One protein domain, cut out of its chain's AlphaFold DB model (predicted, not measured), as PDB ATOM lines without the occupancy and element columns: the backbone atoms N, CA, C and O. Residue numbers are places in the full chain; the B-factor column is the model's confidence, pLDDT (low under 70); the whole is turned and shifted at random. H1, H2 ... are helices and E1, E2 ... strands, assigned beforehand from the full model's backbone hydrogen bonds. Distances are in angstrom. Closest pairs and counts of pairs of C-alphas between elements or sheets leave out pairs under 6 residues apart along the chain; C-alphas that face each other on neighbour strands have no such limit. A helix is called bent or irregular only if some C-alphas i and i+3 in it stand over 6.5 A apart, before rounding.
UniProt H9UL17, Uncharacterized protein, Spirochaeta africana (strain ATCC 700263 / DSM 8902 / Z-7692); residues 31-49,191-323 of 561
ATOM      1  N   SER A  31     -37.675  62.387  -2.207       57.59
ATOM      2  CA  SER A  31     -36.281  62.829  -2.105       57.59
ATOM      3  C   SER A  31     -35.365  61.916  -1.275       57.59
ATOM      4  O   SER A  31     -34.234  61.702  -1.701       57.59
ATOM      5  N   SER A  32     -35.810  61.349  -0.145       71.25
ATOM      6  CA  SER A  32     -34.965  60.447   0.668       71.25
ATOM      7  C   SER A  32     -34.825  59.056   0.049       71.25
ATOM      8  O   SER A  32     -33.777  58.414   0.176       71.25
ATOM      9  N   LEU A  33     -35.849  58.631  -0.700       80.38
ATOM     10  CA  LEU A  33     -35.820  57.396  -1.472       80.38
ATOM     11  C   LEU A  33     -34.961  57.511  -2.738       80.38
ATOM     12  O   LEU A  33     -34.676  56.499  -3.355       80.38
ATOM     13  N   GLY A  34     -34.563  58.716  -3.161       84.62
ATOM     14  CA  GLY A  34     -33.894  58.911  -4.453       84.62
ATOM     15  C   GLY A  34     -34.823  58.697  -5.660       84.62
ATOM     16  O   GLY A  34     -34.341  58.496  -6.779       84.62
ATOM     17  N   LEU A  35     -36.144  58.748  -5.442       87.56
ATOM     18  CA  LEU A  35     -37.183  58.573  -6.459       87.56
ATOM     19  C   LEU A  35     -38.044  59.835  -6.570       87.56
ATOM     20  O   LEU A  35     -38.512  60.377  -5.569       87.56
ATOM     21  N   THR A  36     -38.315  60.292  -7.795       89.12
ATOM     22  CA  THR A  36     -39.362  61.310  -8.001       89.12
ATOM     23  C   THR A  36     -40.748  60.708  -7.728       89.12
ATOM     24  O   THR A  36     -40.898  59.482  -7.775       89.12
ATOM     25  N   PRO A  37     -41.788  61.524  -7.477       86.69
ATOM     26  CA  PRO A  37     -43.154  61.021  -7.307       86.69
ATOM     27  C   PRO A  37     -43.629  60.133  -8.466       86.69
ATOM     28  O   PRO A  37     -44.281  59.115  -8.243       86.69
ATOM     29  N   GLU A  38     -43.257  60.463  -9.704       87.38
ATOM     30  CA  GLU A  38     -43.588  59.675 -10.896       87.38
ATOM     31  C   GLU A  38     -42.876  58.320 -10.883       87.38
ATOM     32  O   GLU A  38     -43.489  57.291 -11.161       87.38
ATOM     33  N   GLN A  39     -41.595  58.299 -10.513       90.56
ATOM     34  CA  GLN A  39     -40.816  57.065 -10.404       90.56
ATOM     35  C   GLN A  39     -41.344  56.171  -9.275       90.56
ATOM     36  O   GLN A  39     -41.451  54.959  -9.444       90.56
ATOM     37  N   LEU A  40     -41.730  56.764  -8.142       88.81
ATOM     38  CA  LEU A  40     -42.379  56.046  -7.051       88.81
ATOM     39  C   LEU A  40     -43.722  55.458  -7.502       88.81
ATOM     40  O   LEU A  40     -43.999  54.294  -7.227       88.81
ATOM     41  N   ALA A  41     -44.525  56.211  -8.258       87.44
ATOM     42  CA  ALA A  41     -45.777  55.707  -8.813       87.44
ATOM     43  C   ALA A  41     -45.558  54.514  -9.759       87.44
ATOM     44  O   ALA A  41     -46.338  53.564  -9.714       87.44
ATOM     45  N   VAL A  42     -44.495  54.515 -10.570       89.00
ATOM     46  CA  VAL A  42     -44.116  53.358 -11.403       89.00
ATOM     47  C   VAL A  42     -43.781  52.139 -10.539       89.00
ATOM     48  O   VAL A  42     -44.234  51.041 -10.846       89.00
ATOM     49  N   CYS A  43     -43.075  52.315  -9.418       88.75
ATOM     50  CA  CYS A  43     -42.786  51.232  -8.472       88.75
ATOM     51  C   CYS A  43     -44.026  50.660  -7.756       88.75
ATOM     52  O   CYS A  43     -43.941  49.576  -7.183       88.75
ATOM     53  N   LEU A  44     -45.151  51.383  -7.736       86.38
ATOM     54  CA  LEU A  44     -46.387  50.978  -7.052       86.38
ATOM     55  C   LEU A  44     -47.484  50.493  -8.012       86.38
ATOM     56  O   LEU A  44     -48.500  49.958  -7.569       86.38
ATOM     57  N   ARG A  45     -47.317  50.696  -9.323       82.19
ATOM     58  CA  ARG A  45     -48.320  50.369 -10.343       82.19
ATOM     59  C   ARG A  45     -48.008  49.057 -11.049       82.19
ATOM     60  O   ARG A  45     -46.881  48.583 -11.089       82.19
ATOM     61  N   SER A  46     -49.049  48.482 -11.644       62.44
ATOM     62  CA  SER A  46     -48.989  47.195 -12.334       62.44
ATOM     63  C   SER A  46     -48.508  47.258 -13.781       62.44
ATOM     64  O   SER A  46     -48.473  46.214 -14.433       62.44
ATOM     65  N   ASP A  47     -48.222  48.444 -14.325       70.19
ATOM     66  CA  ASP A  47     -47.860  48.550 -15.738       70.19
ATOM     67  C   ASP A  47     -46.373  48.253 -15.955       70.19
ATOM     68  O   ASP A  47     -45.484  49.068 -15.703       70.19
ATOM     69  N   SER A  48     -46.114  47.029 -16.410       66.12
ATOM     70  CA  SER A  48     -44.778  46.487 -16.663       66.12
ATOM     71  C   SER A  48     -43.952  47.255 -17.708       66.12
ATOM     72  O   SER A  48     -42.745  47.050 -17.793       66.12
ATOM     73  N   SER A  49     -44.538  48.133 -18.530       76.00
ATOM     74  CA  SER A  49     -43.738  48.879 -19.513       76.00
ATOM     75  C   SER A  49     -42.864  49.954 -18.877       76.00
ATOM     76  O   SER A  49     -41.747  50.191 -19.347       76.00
ATOM     77  N   ASP A 191     -48.378  31.961  -2.261       74.75
ATOM     78  CA  ASP A 191     -48.486  32.373  -0.862       74.75
ATOM     79  C   ASP A 191     -49.876  32.065  -0.297       74.75
ATOM     80  O   ASP A 191     -50.811  31.697  -1.001       74.75
ATOM     81  N   ARG A 192     -49.968  32.056   1.033       74.69
ATOM     82  CA  ARG A 192     -51.232  31.863   1.758       74.69
ATOM     83  C   ARG A 192     -51.760  33.205   2.269       74.69
ATOM     84  O   ARG A 192     -52.414  33.231   3.306       74.69
ATOM     85  N   ILE A 193     -51.372  34.301   1.619       79.31
ATOM     86  CA  ILE A 193     -51.630  35.660   2.084       79.31
ATOM     87  C   ILE A 193     -52.696  36.256   1.168       79.31
ATOM     88  O   ILE A 193     -52.510  36.350  -0.038       79.31
ATOM     89  N   GLU A 194     -53.836  36.633   1.738       76.12
ATOM     90  CA  GLU A 194     -54.933  37.235   0.979       76.12
ATOM     91  C   GLU A 194     -54.666  38.735   0.785       76.12
ATOM     92  O   GLU A 194     -55.090  39.562   1.588       76.12
ATOM     93  N   ASP A 195     -53.932  39.083  -0.272       78.81
ATOM     94  CA  ASP A 195     -53.675  40.469  -0.687       78.81
ATOM     95  C   ASP A 195     -54.091  40.737  -2.143       78.81
ATOM     96  O   ASP A 195     -53.613  41.686  -2.749       78.81
ATOM     97  N   ASP A 196     -54.897  39.874  -2.765       76.06
ATOM     98  CA  ASP A 196     -55.266  39.959  -4.190       76.06
ATOM     99  C   ASP A 196     -54.065  40.111  -5.165       76.06
ATOM    100  O   ASP A 196     -54.234  40.484  -6.329       76.06
ATOM    101  N   GLY A 197     -52.839  39.822  -4.708       74.81
ATOM    102  CA  GLY A 197     -51.591  39.957  -5.452       74.81
ATOM    103  C   GLY A 197     -51.070  41.385  -5.633       74.81
ATOM    104  O   GLY A 197     -50.000  41.537  -6.231       74.81
ATOM    105  N   TRP A 198     -51.752  42.426  -5.137       80.56
ATOM    106  CA  TRP A 198     -51.382  43.819  -5.437       80.56
ATOM    107  C   TRP A 198     -50.030  44.222  -4.836       80.56
ATOM    108  O   TRP A 198     -49.285  44.971  -5.467       80.56
ATOM    109  N   LEU A 199     -49.634  43.658  -3.688       87.00
ATOM    110  CA  LEU A 199     -48.316  43.951  -3.108       87.00
ATOM    111  C   LEU A 199     -47.165  43.410  -3.953       87.00
ATOM    112  O   LEU A 199     -46.021  43.811  -3.765       87.00
ATOM    113  N   SER A 200     -47.437  42.521  -4.911       85.44
ATOM    114  CA  SER A 200     -46.401  42.038  -5.824       85.44
ATOM    115  C   SER A 200     -45.773  43.185  -6.615       85.44
ATOM    116  O   SER A 200     -44.573  43.149  -6.877       85.44
ATOM    117  N   PHE A 201     -46.536  44.233  -6.941       86.50
ATOM    118  CA  PHE A 201     -46.027  45.379  -7.701       86.50
ATOM    119  C   PHE A 201     -44.918  46.138  -6.961       86.50
ATOM    120  O   PHE A 201     -44.013  46.663  -7.602       86.50
ATOM    121  N   MET A 202     -44.872  46.051  -5.626       91.00
ATOM    122  CA  MET A 202     -43.807  46.643  -4.812       91.00
ATOM    123  C   MET A 202     -42.450  45.940  -4.956       91.00
ATOM    124  O   MET A 202     -41.462  46.423  -4.411       91.00
ATOM    125  N   THR A 203     -42.354  44.838  -5.712       92.94
ATOM    126  CA  THR A 203     -41.087  44.123  -5.954       92.94
ATOM    127  C   THR A 203     -39.987  45.057  -6.450       92.94
ATOM    128  O   THR A 203     -38.849  44.964  -5.989       92.94
ATOM    129  N   LEU A 204     -40.316  45.983  -7.355       92.81
ATOM    130  CA  LEU A 204     -39.344  46.948  -7.855       92.81
ATOM    131  C   LEU A 204     -38.915  47.942  -6.776       92.81
ATOM    132  O   LEU A 204     -37.725  48.243  -6.676       92.81
ATOM    133  N   LEU A 205     -39.866  48.417  -5.961       91.94
ATOM    134  CA  LEU A 205     -39.549  49.266  -4.819       91.94
ATOM    135  C   LEU A 205     -38.591  48.527  -3.888       91.94
ATOM    136  O   LEU A 205     -37.520  49.042  -3.616       91.94
ATOM    137  N   TRP A 206     -38.902  47.304  -3.466       93.50
ATOM    138  CA  TRP A 206     -38.043  46.552  -2.549       93.50
ATOM    139  C   TRP A 206     -36.647  46.301  -3.113       93.50
ATOM    140  O   TRP A 206     -35.672  46.511  -2.398       93.50
ATOM    141  N   LEU A 207     -36.520  45.953  -4.400       93.75
ATOM    142  CA  LEU A 207     -35.209  45.876  -5.052       93.75
ATOM    143  C   LEU A 207     -34.465  47.207  -4.990       93.75
ATOM    144  O   LEU A 207     -33.262  47.209  -4.748       93.75
ATOM    145  N   HIS A 208     -35.172  48.318  -5.203       91.88
ATOM    146  CA  HIS A 208     -34.609  49.655  -5.118       91.88
ATOM    147  C   HIS A 208     -34.118  49.985  -3.699       91.88
ATOM    148  O   HIS A 208     -32.997  50.468  -3.547       91.88
ATOM    149  N   LEU A 209     -34.914  49.666  -2.670       88.69
ATOM    150  CA  LEU A 209     -34.549  49.857  -1.260       88.69
ATOM    151  C   LEU A 209     -33.290  49.057  -0.883       88.69
ATOM    152  O   LEU A 209     -32.548  49.472  -0.001       88.69
ATOM    153  N   CYS A 210     -33.021  47.936  -1.560       90.00
ATOM    154  CA  CYS A 210     -31.839  47.111  -1.309       90.00
ATOM    155  C   CYS A 210     -30.529  47.628  -1.942       90.00
ATOM    156  O   CYS A 210     -29.490  46.999  -1.749       90.00
ATOM    157  N   ARG A 211     -30.538  48.722  -2.721       85.81
ATOM    158  CA  ARG A 211     -29.384  49.190  -3.529       85.81
ATOM    159  C   ARG A 211     -28.347  50.016  -2.761       85.81
ATOM    160  O   ARG A 211     -27.892  51.052  -3.242       85.81
ATOM    161  N   GLU A 212     -28.004  49.607  -1.560       68.56
ATOM    162  CA  GLU A 212     -27.278  50.479  -0.645       68.56
ATOM    163  C   GLU A 212     -25.853  50.826  -1.120       68.56
ATOM    164  O   GLU A 212     -25.082  49.950  -1.509       68.56
ATOM    165  N   GLU A 213     -25.504  52.119  -1.099       58.19
ATOM    166  CA  GLU A 213     -24.175  52.622  -1.492       58.19
ATOM    167  C   GLU A 213     -23.143  52.566  -0.356       58.19
ATOM    168  O   GLU A 213     -21.942  52.670  -0.613       58.19
ATOM    169  N   SER A 214     -23.585  52.422   0.898       58.62
ATOM    170  CA  SER A 214     -22.692  52.543   2.049       58.62
ATOM    171  C   SER A 214     -22.080  51.192   2.446       58.62
ATOM    172  O   SER A 214     -22.819  50.263   2.774       58.62
ATOM    173  N   PRO A 215     -20.739  51.070   2.485       53.66
ATOM    174  CA  PRO A 215     -20.050  49.844   2.898       53.66
ATOM    175  C   PRO A 215     -20.208  49.516   4.393       53.66
ATOM    176  O   PRO A 215     -19.864  48.408   4.800       53.66
ATOM    177  N   ASP A 216     -20.722  50.454   5.195       54.91
ATOM    178  CA  ASP A 216     -20.848  50.323   6.652       54.91
ATOM    179  C   ASP A 216     -22.219  49.797   7.100       54.91
ATOM    180  O   ASP A 216     -22.452  49.617   8.298       54.91
ATOM    181  N   VAL A 217     -23.152  49.565   6.169       56.94
ATOM    182  CA  VAL A 217     -24.500  49.153   6.552       56.94
ATOM    183  C   VAL A 217     -24.526  47.671   6.853       56.94
ATOM    184  O   VAL A 217     -24.127  46.806   6.074       56.94
ATOM    185  N   SER A 218     -25.022  47.389   8.042       59.75
ATOM    186  CA  SER A 218     -24.867  46.121   8.709       59.75
ATOM    187  C   SER A 218     -25.836  45.040   8.156       59.75
ATOM    188  O   SER A 218     -25.758  43.885   8.566       59.75
ATOM    189  N   GLY A 219     -26.707  45.376   7.185       73.75
ATOM    190  CA  GLY A 219     -27.642  44.480   6.480       73.75
ATOM    191  C   GLY A 219     -29.120  44.881   6.617       73.75
ATOM    192  O   GLY A 219     -29.503  45.545   7.577       73.75
ATOM    193  N   ILE A 220     -29.961  44.437   5.682       80.38
ATOM    194  CA  ILE A 220     -31.381  44.801   5.544       80.38
ATOM    195  C   ILE A 220     -32.253  43.835   6.343       80.38
ATOM    196  O   ILE A 220     -32.105  42.615   6.218       80.38
ATOM    197  N   PHE A 221     -33.218  44.356   7.101       80.75
ATOM    198  CA  PHE A 221     -34.251  43.526   7.707       80.75
ATOM    199  C   PHE A 221     -35.548  43.618   6.909       80.75
ATOM    200  O   PHE A 221     -35.912  44.662   6.368       80.75
ATOM    201  N   VAL A 222     -36.311  42.523   6.914       85.06
ATOM    202  CA  VAL A 222     -37.682  42.498   6.370       85.06
ATOM    203  C   VAL A 222     -38.522  43.623   6.975       85.06
ATOM    204  O   VAL A 222     -39.365  44.194   6.285       85.06
ATOM    205  N   TRP A 223     -38.280  43.956   8.249       79.56
ATOM    206  CA  TRP A 223     -39.038  45.003   8.915       79.56
ATOM    207  C   TRP A 223     -38.830  46.383   8.310       79.56
ATOM    208  O   TRP A 223     -39.805  47.110   8.167       79.56
ATOM    209  N   ASP A 224     -37.607  46.717   7.901       79.31
ATOM    210  CA  ASP A 224     -37.333  48.021   7.295       79.31
ATOM    211  C   ASP A 224     -38.112  48.164   5.989       79.31
ATOM    212  O   ASP A 224     -38.806  49.151   5.765       79.31
ATOM    213  N   LEU A 225     -38.074  47.119   5.155       86.75
ATOM    214  CA  LEU A 225     -38.798  47.090   3.888       86.75
ATOM    215  C   LEU A 225     -40.311  47.193   4.104       86.75
ATOM    216  O   LEU A 225     -40.979  47.950   3.402       86.75
ATOM    217  N   ALA A 226     -40.861  46.451   5.067       86.06
ATOM    218  CA  ALA A 226     -42.291  46.470   5.353       86.06
ATOM    219  C   ALA A 226     -42.750  47.798   5.967       86.06
ATOM    220  O   ALA A 226     -43.821  48.282   5.612       86.06
ATOM    221  N   TRP A 227     -41.941  48.412   6.828       80.00
ATOM    222  CA  TRP A 227     -42.247  49.707   7.424       80.00
ATOM    223  C   TRP A 227     -42.205  50.827   6.381       80.00
ATOM    224  O   TRP A 227     -43.192  51.538   6.228       80.00
ATOM    225  N   VAL A 228     -41.147  50.902   5.561       81.25
ATOM    226  CA  VAL A 228     -41.073  51.870   4.447       81.25
ATOM    227  C   VAL A 228     -42.246  51.677   3.487       81.25
ATOM    228  O   VAL A 228     -42.836  52.648   3.019       81.25
ATOM    229  N   SER A 229     -42.626  50.424   3.223       86.62
ATOM    230  CA  SER A 229     -43.801  50.118   2.403       86.62
ATOM    231  C   SER A 229     -45.090  50.642   3.029       86.62
ATOM    232  O   SER A 229     -45.900  51.227   2.319       86.62
ATOM    233  N   ALA A 230     -45.283  50.454   4.337       82.88
ATOM    234  CA  ALA A 230     -46.465  50.934   5.044       82.88
ATOM    235  C   ALA A 230     -46.556  52.460   4.995       82.88
ATOM    236  O   ALA A 230     -47.624  52.977   4.693       82.88
ATOM    237  N   THR A 231     -45.438  53.163   5.185       77.81
ATOM    238  CA  THR A 231     -45.370  54.628   5.091       77.81
ATOM    239  C   THR A 231     -45.742  55.113   3.691       77.81
ATOM    240  O   THR A 231     -46.663  55.909   3.536       77.81
ATOM    241  N   VAL A 232     -45.108  54.553   2.653       80.88
ATOM    242  CA  VAL A 232     -45.399  54.894   1.247       80.88
ATOM    243  C   VAL A 232     -46.869  54.635   0.891       80.88
ATOM    244  O   VAL A 232     -47.461  55.370   0.103       80.88
ATOM    245  N   LEU A 233     -47.467  53.585   1.458       81.88
ATOM    246  CA  LEU A 233     -48.862  53.230   1.212       81.88
ATOM    247  C   LEU A 233     -49.847  54.067   2.030       81.88
ATOM    248  O   LEU A 233     -50.887  54.431   1.486       81.88
ATOM    249  N   GLY A 234     -49.536  54.386   3.287       73.00
ATOM    250  CA  GLY A 234     -50.359  55.221   4.165       73.00
ATOM    251  C   GLY A 234     -50.595  56.599   3.556       73.00
ATOM    252  O   GLY A 234     -51.746  57.011   3.412       73.00
ATOM    253  N   ASP A 235     -49.527  57.218   3.043       61.16
ATOM    254  CA  ASP A 235     -49.592  58.490   2.308       61.16
ATOM    255  C   ASP A 235     -50.468  58.408   1.045       61.16
ATOM    256  O   ASP A 235     -51.045  59.401   0.606       61.16
ATOM    257  N   SER A 236     -50.576  57.221   0.437       58.88
ATOM    258  CA  SER A 236     -51.353  57.008  -0.790       58.88
ATOM    259  C   SER A 236     -52.820  56.631  -0.555       58.88
ATOM    260  O   SER A 236     -53.634  56.762  -1.472       58.88
ATOM    261  N   LEU A 237     -53.161  56.136   0.639       56.66
ATOM    262  CA  LEU A 237     -54.465  55.540   0.946       56.66
ATOM    263  C   LEU A 237     -55.334  56.399   1.879       56.66
ATOM    264  O   LEU A 237     -56.453  55.975   2.171       56.66
ATOM    265  N   ASP A 238     -54.855  57.566   2.339       55.34
ATOM    266  CA  ASP A 238     -55.500  58.373   3.399       55.34
ATOM    267  C   ASP A 238     -55.873  57.512   4.631       55.34
ATOM    268  O   ASP A 238     -56.866  57.750   5.324       55.34
ATOM    269  N   ALA A 239     -55.100  56.453   4.873       51.38
ATOM    270  CA  ALA A 239     -55.307  55.501   5.953       51.38
ATOM    271  C   ALA A 239     -54.285  55.772   7.055       51.38
ATOM    272  O   ALA A 239     -53.153  56.156   6.766       51.38
ATOM    273  N   ASP A 240     -54.681  55.549   8.310       52.41
ATOM    274  CA  ASP A 240     -53.775  55.666   9.451       52.41
ATOM    275  C   ASP A 240     -52.551  54.749   9.197       52.41
ATOM    276  O   ASP A 240     -52.736  53.534   9.038       52.41
ATOM    277  N   PRO A 241     -51.322  55.296   9.070       48.16
ATOM    278  CA  PRO A 241     -50.165  54.591   8.499       48.16
ATOM    279  C   PRO A 241     -49.732  53.331   9.262       48.16
ATOM    280  O   PRO A 241     -48.876  52.576   8.795       48.16
ATOM    281  N   VAL A 242     -50.326  53.066  10.427       50.94
ATOM    282  CA  VAL A 242     -49.986  51.942  11.300       50.94
ATOM    283  C   VAL A 242     -51.241  51.193  11.756       50.94
ATOM    284  O   VAL A 242     -51.394  50.849  12.927       50.94
ATOM    285  N   GLU A 243     -52.147  50.844  10.838       58.22
ATOM    286  CA  GLU A 243     -53.011  49.698  11.125       58.22
ATOM    287  C   GLU A 243     -52.116  48.461  11.307       58.22
ATOM    288  O   GLU A 243     -51.460  47.990  10.371       58.22
ATOM    289  N   SER A 244     -52.083  47.914  12.527       60.22
ATOM    290  CA  SER A 244     -51.200  46.806  12.924       60.22
ATOM    291  C   SER A 244     -51.254  45.599  11.978       60.22
ATOM    292  O   SER A 244     -50.293  44.828  11.912       60.22
ATOM    293  N   ASN A 245     -52.371  45.443  11.260       73.94
ATOM    294  CA  ASN A 245     -52.628  44.380  10.294       73.94
ATOM    295  C   ASN A 245     -51.938  44.605   8.940       73.94
ATOM    296  O   ASN A 245     -51.441  43.635   8.363       73.94
ATOM    297  N   LEU A 246     -51.864  45.844   8.434       80.19
ATOM    298  CA  LEU A 246     -51.207  46.138   7.154       80.19
ATOM    299  C   LEU A 246     -49.705  45.890   7.263       80.19
ATOM    300  O   LEU A 246     -49.129  45.182   6.442       80.19
ATOM    301  N   LEU A 247     -49.088  46.412   8.321       79.44
ATOM    302  CA  LEU A 247     -47.656  46.284   8.552       79.44
ATOM    303  C   LEU A 247     -47.236  44.804   8.712       79.44
ATOM    304  O   LEU A 247     -46.241  44.372   8.133       79.44
ATOM    305  N   GLU A 248     -48.028  43.978   9.407       77.88
ATOM    306  CA  GLU A 248     -47.794  42.524   9.448       77.88
ATOM    307  C   GLU A 248     -47.999  41.848   8.096       77.88
ATOM    308  O   GLU A 248     -47.216  40.970   7.735       77.88
ATOM    309  N   THR A 249     -49.028  42.234   7.345       84.94
ATOM    310  CA  THR A 249     -49.260  41.692   6.000       84.94
ATOM    311  C   THR A 249     -48.056  41.984   5.108       84.94
ATOM    312  O   THR A 249     -47.495  41.063   4.516       84.94
ATOM    313  N   LEU A 250     -47.579  43.230   5.111       88.62
ATOM    314  CA  LEU A 250     -46.372  43.655   4.410       88.62
ATOM    315  C   LEU A 250     -45.152  42.851   4.844       88.62
ATOM    316  O   LEU A 250     -44.435  42.346   3.987       88.62
ATOM    317  N   ARG A 251     -44.944  42.648   6.150       86.56
ATOM    318  CA  ARG A 251     -43.835  41.826   6.656       86.56
ATOM    319  C   ARG A 251     -43.862  40.418   6.078       86.56
ATOM    320  O   ARG A 251     -42.847  39.949   5.573       86.56
ATOM    321  N   HIS A 252     -45.012  39.747   6.137       85.44
ATOM    322  CA  HIS A 252     -45.141  38.382   5.630       85.44
ATOM    323  C   HIS A 252     -44.959  38.320   4.113       85.44
ATOM    324  O   HIS A 252     -44.304  37.400   3.622       85.44
ATOM    325  N   VAL A 253     -45.506  39.285   3.368       89.69
ATOM    326  CA  VAL A 253     -45.341  39.339   1.912       89.69
ATOM    327  C   VAL A 253     -43.885  39.609   1.546       89.69
ATOM    328  O   VAL A 253     -43.333  38.882   0.724       89.69
ATOM    329  N   VAL A 254     -43.227  40.582   2.174       91.44
ATOM    330  CA  VAL A 254     -41.802  40.860   1.946       91.44
ATOM    331  C   VAL A 254     -40.963  39.622   2.263       91.44
ATOM    332  O   VAL A 254     -40.180  39.181   1.427       91.44
ATOM    333  N   GLU A 255     -41.138  39.014   3.438       89.19
ATOM    334  CA  GLU A 255     -40.360  37.840   3.846       89.19
ATOM    335  C   GLU A 255     -40.553  36.667   2.877       89.19
ATOM    336  O   GLU A 255     -39.589  36.098   2.361       89.19
ATOM    337  N   LEU A 256     -41.805  36.306   2.603       87.19
ATOM    338  CA  LEU A 256     -42.114  35.105   1.842       87.19
ATOM    339  C   LEU A 256     -41.969  35.328   0.334       87.19
ATOM    340  O   LEU A 256     -41.296  34.553  -0.346       87.19
ATOM    341  N   ARG A 257     -42.636  36.353  -0.206       89.75
ATOM    342  CA  ARG A 257     -42.750  36.606  -1.650       89.75
ATOM    343  C   ARG A 257     -41.462  37.210  -2.196       89.75
ATOM    344  O   ARG A 257     -40.902  36.670  -3.149       89.75
ATOM    345  N   PHE A 258     -40.979  38.284  -1.575       93.12
ATOM    346  CA  PHE A 258     -39.796  38.995  -2.050       93.12
ATOM    347  C   PHE A 258     -38.503  38.292  -1.647       93.12
ATOM    348  O   PHE A 258     -37.724  37.919  -2.517       93.12
ATOM    349  N   VAL A 259     -38.273  38.043  -0.360       92.62
ATOM    350  CA  VAL A 259     -36.978  37.534   0.105       92.62
ATOM    351  C   VAL A 259     -36.809  36.043  -0.203       92.62
ATOM    352  O   VAL A 259     -35.945  35.666  -0.998       92.62
ATOM    353  N   GLN A 260     -37.650  35.181   0.374       87.69
ATOM    354  CA  GLN A 260     -37.465  33.725   0.309       87.69
ATOM    355  C   GLN A 260     -37.712  33.137  -1.083       87.69
ATOM    356  O   GLN A 260     -37.078  32.150  -1.470       87.69
ATOM    357  N   ARG A 261     -38.648  33.708  -1.846       89.06
ATOM    358  CA  ARG A 261     -39.080  33.143  -3.132       89.06
ATOM    359  C   ARG A 261     -38.487  33.819  -4.353       89.06
ATOM    360  O   ARG A 261     -38.435  33.153  -5.387       89.06
ATOM    361  N   PHE A 262     -38.023  35.058  -4.233       94.12
ATOM    362  CA  PHE A 262     -37.455  35.809  -5.345       94.12
ATOM    363  C   PHE A 262     -35.984  36.170  -5.108       94.12
ATOM    364  O   PHE A 262     -35.109  35.575  -5.735       94.12
ATOM    365  N   ALA A 263     -35.681  37.067  -4.176       95.00
ATOM    366  CA  ALA A 263     -34.356  37.649  -4.026       95.00
ATOM    367  C   ALA A 263     -33.272  36.621  -3.649       95.00
ATOM    368  O   ALA A 263     -32.207  36.613  -4.269       95.00
ATOM    369  N   LEU A 264     -33.544  35.706  -2.707       93.00
ATOM    370  CA  LEU A 264     -32.596  34.643  -2.343       93.00
ATOM    371  C   LEU A 264     -32.416  33.597  -3.459       93.00
ATOM    372  O   LEU A 264     -31.271  33.280  -3.789       93.00
ATOM    373  N   PRO A 265     -33.474  33.042  -4.097       93.00
ATOM    374  CA  PRO A 265     -33.280  32.093  -5.194       93.00
ATOM    375  C   PRO A 265     -32.546  32.670  -6.404       93.00
ATOM    376  O   PRO A 265     -31.781  31.942  -7.043       93.00
ATOM    377  N   PHE A 266     -32.757  33.955  -6.694       95.88
ATOM    378  CA  PHE A 266     -32.013  34.687  -7.716       95.88
ATOM    379  C   PHE A 266     -30.603  35.082  -7.261       95.88
ATOM    380  O   PHE A 266     -29.786  35.444  -8.093       95.88
ATOM    381  N   GLY A 267     -30.272  34.964  -5.974       94.38
ATOM    382  CA  GLY A 267     -28.968  35.364  -5.448       94.38
ATOM    383  C   GLY A 267     -28.748  36.876  -5.481       94.38
ATOM    384  O   GLY A 267     -27.603  37.312  -5.503       94.38
ATOM    385  N   LEU A 268     -29.825  37.667  -5.506       95.00
ATOM    386  CA  LEU A 268     -29.797  39.131  -5.391       95.00
ATOM    387  C   LEU A 268     -29.521  39.571  -3.951       95.00
ATOM    388  O   LEU A 268     -28.913  40.613  -3.723       95.00
ATOM    389  N   LEU A 269     -29.955  38.753  -2.989       93.06
ATOM    390  CA  LEU A 269     -29.638  38.894  -1.574       93.06
ATOM    391  C   LEU A 269     -28.957  37.619  -1.068       93.06
ATOM    392  O   LEU A 269     -29.180  36.527  -1.598       93.06
ATOM    393  N   THR A 270     -28.175  37.755  -0.004       90.25
ATOM    394  CA  THR A 270     -27.664  36.638   0.798       90.25
ATOM    395  C   THR A 270     -28.069  36.799   2.248       90.25
ATOM    396  O   THR A 270     -28.049  37.906   2.784       90.25
ATOM    397  N   GLU A 271     -28.394  35.681   2.882       86.88
ATOM    398  CA  GLU A 271     -28.538  35.593   4.330       86.88
ATOM    399  C   GLU A 271     -27.171  35.806   4.996       86.88
ATOM    400  O   GLU A 271     -26.205  35.117   4.671       86.88
ATOM    401  N   GLN A 272     -27.089  36.765   5.917       80.00
ATOM    402  CA  GLN A 272     -25.984  36.860   6.872       80.00
ATOM    403  C   GLN A 272     -26.375  36.195   8.185       80.00
ATOM    404  O   GLN A 272     -27.561  36.161   8.510       80.00
ATOM    405  N   ASP A 273     -25.389  35.697   8.938       65.88
ATOM    406  CA  ASP A 273     -25.617  35.102  10.256       65.88
ATOM    407  C   ASP A 273     -26.546  35.986  11.094       65.88
ATOM    408  O   ASP A 273     -26.347  37.198  11.207       65.88
ATOM    409  N   SER A 274     -27.592  35.371  11.656       62.91
ATOM    410  CA  SER A 274     -28.551  36.073  12.504       62.91
ATOM    411  C   SER A 274     -27.790  36.798  13.607       62.91
ATOM    412  O   SER A 274     -27.039  36.154  14.354       62.91
ATOM    413  N   LEU A 275     -28.004  38.107  13.738       63.25
ATOM    414  CA  LEU A 275     -27.494  38.830  14.892       63.25
ATOM    415  C   LEU A 275     -28.015  38.138  16.142       63.25
ATOM    416  O   LEU A 275     -29.213  37.886  16.297       63.25
ATOM    417  N   SER A 276     -27.086  37.788  17.017       63.41
ATOM    418  CA  SER A 276     -27.457  37.230  18.300       63.41
ATOM    419  C   SER A 276     -27.738  38.399  19.231       63.41
ATOM    420  O   SER A 276     -26.850  39.235  19.407       63.41
ATOM    421  N   PRO A 277     -28.933  38.475  19.844       67.81
ATOM    422  CA  PRO A 277     -29.109  39.373  20.971       67.81
ATOM    423  C   PRO A 277     -28.069  39.020  22.053       67.81
ATOM    424  O   PRO A 277     -27.531  37.902  22.045       67.81
ATOM    425  N   PRO A 278     -27.791  39.939  22.993       71.19
ATOM    426  CA  PRO A 278     -26.894  39.694  24.115       71.19
ATOM    427  C   PRO A 278     -27.083  38.302  24.733       71.19
ATOM    428  O   PRO A 278     -28.212  37.839  24.956       71.19
ATOM    429  N   ALA A 279     -25.966  37.615  24.985       70.75
ATOM    430  CA  ALA A 279     -25.979  36.259  25.519       70.75
ATOM    431  C   ALA A 279     -26.793  36.193  26.825       70.75
ATOM    432  O   ALA A 279     -26.658  37.049  27.697       70.75
ATOM    433  N   GLY A 280     -27.638  35.166  26.958       68.44
ATOM    434  CA  GLY A 280     -28.512  34.977  28.120       68.44
ATOM    435  C   GLY A 280     -29.933  35.543  27.984       68.44
ATOM    436  O   GLY A 280     -30.744  35.290  28.869       68.44
ATOM    437  N   LEU A 281     -30.268  36.248  26.893       72.19
ATOM    438  CA  LEU A 281     -31.648  36.693  26.613       72.19
ATOM    439  C   LEU A 281     -32.513  35.635  25.911       72.19
ATOM    440  O   LEU A 281     -33.743  35.675  25.987       72.19
ATOM    441  N   LEU A 282     -31.886  34.691  25.208       67.94
ATOM    442  CA  LEU A 282     -32.572  33.567  24.571       67.94
ATOM    443  C   LEU A 282     -32.474  32.329  25.472       67.94
ATOM    444  O   LEU A 282     -31.392  32.057  25.989       67.94
ATOM    445  N   PRO A 283     -33.558  31.553  25.649       58.34
ATOM    446  CA  PRO A 283     -33.498  30.316  26.417       58.34
ATOM    447  C   PRO A 283     -32.498  29.330  25.796       58.34
ATOM    448  O   PRO A 283     -32.524  29.087  24.589       58.34
ATOM    449  N   ASP A 284     -31.670  28.708  26.640       51.12
ATOM    450  CA  ASP A 284     -30.569  27.800  26.266       51.12
ATOM    451  C   ASP A 284     -31.000  26.498  25.566       51.12
ATOM    452  O   ASP A 284     -30.168  25.633  25.299       51.12
ATOM    453  N   ASN A 285     -32.292  26.303  25.284       50.91
ATOM    454  CA  ASN A 285     -32.798  25.067  24.696       50.91
ATOM    455  C   ASN A 285     -33.040  25.200  23.181       50.91
ATOM    456  O   ASN A 285     -34.177  25.437  22.779       50.91
ATOM    457  N   PRO A 286     -32.036  24.958  22.315       49.50
ATOM    458  CA  PRO A 286     -32.148  25.103  20.860       49.50
ATOM    459  C   PRO A 286     -33.171  24.170  20.190       49.50
ATOM    460  O   PRO A 286     -33.376  24.278  18.985       49.50
ATOM    461  N   GLN A 287     -33.806  23.249  20.926       45.97
ATOM    462  CA  GLN A 287     -34.788  22.304  20.387       45.97
ATOM    463  C   GLN A 287     -36.237  22.807  20.428       45.97
ATOM    464  O   GLN A 287     -37.134  22.093  19.978       45.97
ATOM    465  N   GLN A 288     -36.509  24.006  20.954       52.78
ATOM    466  CA  GLN A 288     -37.863  24.561  20.897       52.78
ATOM    467  C   GLN A 288     -38.168  25.092  19.481       52.78
ATOM    468  O   GLN A 288     -37.435  25.953  18.995       52.78
ATOM    469  N   PRO A 289     -39.260  24.654  18.824       46.66
ATOM    470  CA  PRO A 289     -39.668  25.152  17.502       46.66
ATOM    471  C   PRO A 289     -39.830  26.679  17.450       46.66
ATOM    472  O   PRO A 289     -39.561  27.309  16.430       46.66
ATOM    473  N   GLU A 290     -40.211  27.288  18.576       50.47
ATOM    474  CA  GLU A 290     -40.311  28.742  18.722       50.47
ATOM    475  C   GLU A 290     -38.964  29.456  18.523       50.47
ATOM    476  O   GLU A 290     -38.936  30.545  17.959       50.47
ATOM    477  N   LEU A 291     -37.835  28.847  18.905       48.62
ATOM    478  CA  LEU A 291     -36.507  29.437  18.692       48.62
ATOM    479  C   LEU A 291     -36.083  29.417  17.222       48.62
ATOM    480  O   LEU A 291     -35.386  30.330  16.786       48.62
ATOM    481  N   PHE A 292     -36.523  28.425  16.445       46.75
ATOM    482  CA  PHE A 292     -36.261  28.381  15.005       46.75
ATOM    483  C   PHE A 292     -36.986  29.522  14.275       46.75
ATOM    484  O   PHE A 292     -36.378  30.240  13.481       46.75
ATOM    485  N   HIS A 293     -38.255  29.767  14.623       51.28
ATOM    486  CA  HIS A 293     -39.005  30.916  14.112       51.28
ATOM    487  C   HIS A 293     -38.427  32.260  14.588       51.28
ATOM    488  O   HIS A 293     -38.361  33.195  13.793       51.28
ATOM    489  N   ARG A 294     -37.947  32.361  15.838       52.72
ATOM    490  CA  ARG A 294     -37.284  33.578  16.348       52.72
ATOM    491  C   ARG A 294     -35.960  33.884  15.642       52.72
ATOM    492  O   ARG A 294     -35.687  35.047  15.375       52.72
ATOM    493  N   ARG A 295     -35.161  32.870  15.288       53.16
ATOM    494  CA  ARG A 295     -33.888  33.064  14.565       53.16
ATOM    495  C   ARG A 295     -34.088  33.619  13.155       53.16
ATOM    496  O   ARG A 295     -33.380  34.546  12.784       53.16
ATOM    497  N   ARG A 296     -35.098  33.141  12.414       56.81
ATOM    498  CA  ARG A 296     -35.431  33.692  11.083       56.81
ATOM    499  C   ARG A 296     -35.917  35.141  11.127       56.81
ATOM    500  O   ARG A 296     -35.675  35.893  10.193       56.81
ATOM    501  N   GLN A 297     -36.562  35.557  12.216       59.16
ATOM    502  CA  GLN A 297     -37.001  36.948  12.384       59.16
ATOM    503  C   GLN A 297     -35.849  37.914  12.701       59.16
ATOM    504  O   GLN A 297     -36.005  39.115  12.519       59.16
ATOM    505  N   LEU A 298     -34.696  37.402  13.139       61.53
ATOM    506  CA  LEU A 298     -33.460  38.162  13.358       61.53
ATOM    507  C   LEU A 298     -32.512  38.085  12.146       61.53
ATOM    508  O   LEU A 298     -31.358  38.510  12.228       61.53
ATOM    509  N   GLN A 299     -32.974  37.502  11.035       73.31
ATOM    510  CA  GLN A 299     -32.168  37.306   9.840       73.31
ATOM    511  C   GLN A 299     -31.938  38.637   9.128       73.31
ATOM    512  O   GLN A 299     -32.883  39.377   8.840       73.31
ATOM    513  N   ARG A 300     -30.673  38.900   8.800       79.69
ATOM    514  CA  ARG A 300     -30.281  40.018   7.949       79.69
ATOM    515  C   ARG A 300     -30.043  39.540   6.533       79.69
ATOM    516  O   ARG A 300     -29.531  38.439   6.310       79.69
ATOM    517  N   TYR A 301     -30.374  40.408   5.594       86.56
ATOM    518  CA  TYR A 301     -30.163  40.180   4.179       86.56
ATOM    519  C   TYR A 301     -29.235  41.249   3.632       86.56
ATOM    520  O   TYR A 301     -29.467  42.438   3.826       86.56
ATOM    521  N   CYS A 302     -28.189  40.833   2.932       87.50
ATOM    522  CA  CYS A 302     -27.260  41.759   2.298       87.50
ATOM    523  C   CYS A 302     -27.390  41.687   0.781       87.50
ATOM    524  O   CYS A 302     -27.526  40.579   0.248       87.50
ATOM    525  N   PRO A 303     -27.336  42.834   0.083       90.06
ATOM    526  CA  PRO A 303     -27.265  42.849  -1.367       90.06
ATOM    527  C   PRO A 303     -25.990  42.161  -1.847       90.06
ATOM    528  O   PRO A 303     -24.917  42.317  -1.264       90.06
ATOM    529  N   THR A 304     -26.106  41.381  -2.916       90.75
ATOM    530  CA  THR A 304     -24.949  40.763  -3.567       90.75
ATOM    531  C   THR A 304     -24.437  41.639  -4.702       90.75
ATOM    532  O   THR A 304     -25.148  42.495  -5.228       90.75
ATOM    533  N   GLU A 305     -23.223  41.360  -5.179       90.38
ATOM    534  CA  GLU A 305     -22.712  41.953  -6.424       90.38
ATOM    535  C   GLU A 305     -23.643  41.677  -7.622       90.38
ATOM    536  O   GLU A 305     -23.721  42.468  -8.566       90.38
ATOM    537  N   LEU A 306     -24.406  40.576  -7.574       92.94
ATOM    538  CA  LEU A 306     -25.358  40.226  -8.619       92.94
ATOM    539  C   LEU A 306     -26.530  41.209  -8.690       92.94
ATOM    540  O   LEU A 306     -27.000  41.489  -9.789       92.94
ATOM    541  N   LEU A 307     -26.966  41.788  -7.564       92.81
ATOM    542  CA  LEU A 307     -27.989  42.839  -7.567       92.81
ATOM    543  C   LEU A 307     -27.547  44.033  -8.420       92.81
ATOM    544  O   LEU A 307     -28.317  44.514  -9.248       92.81
ATOM    545  N   THR A 308     -26.298  44.469  -8.265       89.50
ATOM    546  CA  THR A 308     -25.747  45.632  -8.974       89.50
ATOM    547  C   THR A 308     -25.389  45.321 -10.427       89.50
ATOM    548  O   THR A 308     -25.581  46.154 -11.310       89.50
ATOM    549  N   THR A 309     -24.867  44.125 -10.701       92.69
ATOM    550  CA  THR A 309     -24.441  43.739 -12.058       92.69
ATOM    551  C   THR A 309     -25.605  43.301 -12.945       92.69
ATOM    552  O   THR A 309     -25.570  43.549 -14.149       92.69
ATOM    553  N   ALA A 310     -26.652  42.691 -12.378       95.06
ATOM    554  CA  ALA A 310     -27.834  42.278 -13.130       95.06
ATOM    555  C   ALA A 310     -28.858  43.402 -13.338       95.06
ATOM    556  O   ALA A 310     -29.636  43.320 -14.287       95.06
ATOM    557  N   LEU A 311     -28.878  44.429 -12.481       95.31
ATOM    558  CA  LEU A 311     -29.828  45.540 -12.558       95.31
ATOM    559  C   LEU A 311     -29.102  46.875 -12.767       95.31
ATOM    560  O   LEU A 311     -28.493  47.437 -11.858       95.31
ATOM    561  N   HIS A 312     -29.227  47.428 -13.970       94.38
ATOM    562  CA  HIS A 312     -28.714  48.747 -14.321       94.38
ATOM    563  C   HIS A 312     -29.758  49.816 -14.034       94.38
ATOM    564  O   HIS A 312     -30.641  50.107 -14.847       94.38
ATOM    565  N   TRP A 313     -29.652  50.398 -12.852       93.38
ATOM    566  CA  TRP A 313     -30.558  51.434 -12.397       93.38
ATOM    567  C   TRP A 313     -30.271  52.791 -13.037       93.38
ATOM    568  O   TRP A 313     -29.122  53.191 -13.217       93.38
ATOM    569  N   ARG A 314     -31.345  53.517 -13.344       94.25
ATOM    570  CA  ARG A 314     -31.337  54.880 -13.901       94.25
ATOM    571  C   ARG A 314     -31.753  55.934 -12.877       94.25
ATOM    572  O   ARG A 314     -31.772  57.121 -13.188       94.25
ATOM    573  N   THR A 315     -32.088  55.499 -11.668       90.81
ATOM    574  CA  THR A 315     -32.410  56.359 -10.530       90.81
ATOM    575  C   THR A 315     -31.253  56.388  -9.546       90.81
ATOM    576  O   THR A 315     -30.444  55.451  -9.496       90.81
ATOM    577  N   GLN A 316     -31.177  57.453  -8.747       87.44
ATOM    578  CA  GLN A 316     -30.230  57.492  -7.639       87.44
ATOM    579  C   GLN A 316     -30.577  56.378  -6.650       87.44
ATOM    580  O   GLN A 316     -31.754  56.043  -6.508       87.44
ATOM    581  N   PRO A 317     -29.580  55.738  -6.033       86.12
ATOM    582  CA  PRO A 317     -29.862  54.852  -4.928       86.12
ATOM    583  C   PRO A 317     -30.421  55.662  -3.756       86.12
ATOM    584  O   PRO A 317     -30.251  56.886  -3.684       86.12
ATOM    585  N   PRO A 318     -31.088  54.976  -2.833       82.69
ATOM    586  CA  PRO A 318     -31.573  55.613  -1.629       82.69
ATOM    587  C   PRO A 318     -30.447  56.226  -0.794       82.69
ATOM    588  O   PRO A 318     -29.478  55.545  -0.474       82.69
ATOM    589  N   GLN A 319     -30.581  57.504  -0.421       69.12
ATOM    590  CA  GLN A 319     -29.529  58.216   0.322       69.12
ATOM    591  C   GLN A 319     -29.462  57.785   1.789       69.12
ATOM    592  O   GLN A 319     -28.382  57.751   2.377       69.12
ATOM    593  N   ARG A 320     -30.620  57.480   2.390       61.78
ATOM    594  CA  ARG A 320     -30.733  56.981   3.766       61.78
ATOM    595  C   ARG A 320     -32.137  56.427   3.992       61.78
ATOM    596  O   ARG A 320     -33.022  57.124   4.472       61.78
ATOM    597  N   ILE A 321     -32.366  55.199   3.541       53.06
ATOM    598  CA  ILE A 321     -33.668  54.538   3.718       53.06
ATOM    599  C   ILE A 321     -33.703  53.691   4.975       53.06
ATOM    600  O   ILE A 321     -34.729  53.631   5.651       53.06
ATOM    601  N   LEU A 322     -32.593  53.029   5.279       56.94
ATOM    602  CA  LEU A 322     -32.473  52.264   6.499       56.94
ATOM    603  C   LEU A 322     -32.173  53.256   7.612       56.94
ATOM    604  O   LEU A 322     -31.193  54.005   7.555       56.94
ATOM    605  N   LEU A 323     -33.076  53.290   8.591       58.41
ATOM    606  CA  LEU A 323     -32.829  53.939   9.868       58.41
ATOM    607  C   LEU A 323     -31.437  53.505  10.338       58.41
ATOM    608  O   LEU A 323     -31.079  52.332  10.172       58.41
TER     609      LEU A 323
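AT A GLANCE: This is residues 31 to 49 and 191 to 323 of the 561 residues of an uncharacterized protein of Spirochaeta africana (strain ATCC 700263 / DSM 8902 / Z-7692) (UniProt H9UL17). A small core of crossed helices, in which H2 and H3 pack on the long helix H4 and H1 packs on H2, has an arm reaching away from it. The arm leaves one end of the two-stranded sheet E1 and E2 and is made of the long link of residues 273 to 288 and H5, with residues 284 to 290 sticking out; H6 and E3 follow at the sheet's other end. The printed part has 152 residues, with six named helices and three named strands in the order H1, H2, H3, H4, E1, H5, E2, H6, E3; the class is mostly helix, and E1 and E2 are antiparallel. The whole is compact, with a radius of gyration of the C-alphas of 16.3 A, and spans 51 by 34 by 26 A.

IN THESE COORDINATES: H1 is residues 37 to 44, beginning at C-alpha 37 (-43.154, 61.021, -7.307). After the cut come H2, residues 198 to 209, 18.4 A long, and H3, residues 222 to 237, 21.9 A long. H4, residues 244 to 266, is 30.7 A long, from C-alpha 244 (-51.200, 46.806, 12.924), and has a kink of 34 degrees near residue 259. H2 and H4 are only just irregular: C-alphas 201 and 204 are 6.9 A apart, and C-alphas 261 and 264 are 6.7 A apart. E1 is residues 269 to 272, H5 residues 289 to 297, 13.1 A long, and E2 residues 300 to 303. H6 is residues 305 to 310, and E3 is residues 311 to 313, ending at C-alpha 313 (-30.558, 51.434, -12.397).

HOW THE PARTS SIT: H4, with residues 246 to 255 alone, touches H3 at a steep tilt of 55 degrees, opposite ways; their closest C-alphas, of Ala 226 and Leu 250, are 5.0 A apart. With residues 250 to 258 alone it touches H2 at a steep tilt of 66 degrees, the same way, closest at the C-alphas of Thr 203 and Phe 258, 6.6 A. H2, with residues 201 to 205 alone, touches H1 at a steep tilt of 58 degrees, opposite ways, closest at the C-alphas of Cys 43 and Leu 205, 5.3 A. H2 and H3 are close but not clearly touching, with the C-alphas of Trp 206 and Leu 225 at 6.5 A. E1 and E2 are antiparallel, at 141 degrees; N 270 and O 302 are within hydrogen-bond range at 2.9 A, as are N 272 and O 300 at 3.0 A. H4 and E2 are near each other. H5 and H6 touch no helix, H6 and E3 meet only through their link, and E3 pairs with no named strand. Every O i to N i+4 pair is within hydrogen-bond range in H1, H5 and H6; the counts are 4 of 8 in H2, 11 of 12 in H3 and 14 of 19 in H4.

THE WHOLE: The two C-alphas farthest apart, of Ser 49 and Asp 284, are 52.1 A apart. Residues 50 to 190 are not printed, and C-alphas 49 and 191 are 25.4 A apart across this cut. The links H2 to H3 and E1 to H5 are long. The mean pLDDT of the printed part is 76.6; residues under 70 include 212 to 218, 235 to 244 and 282 to 298.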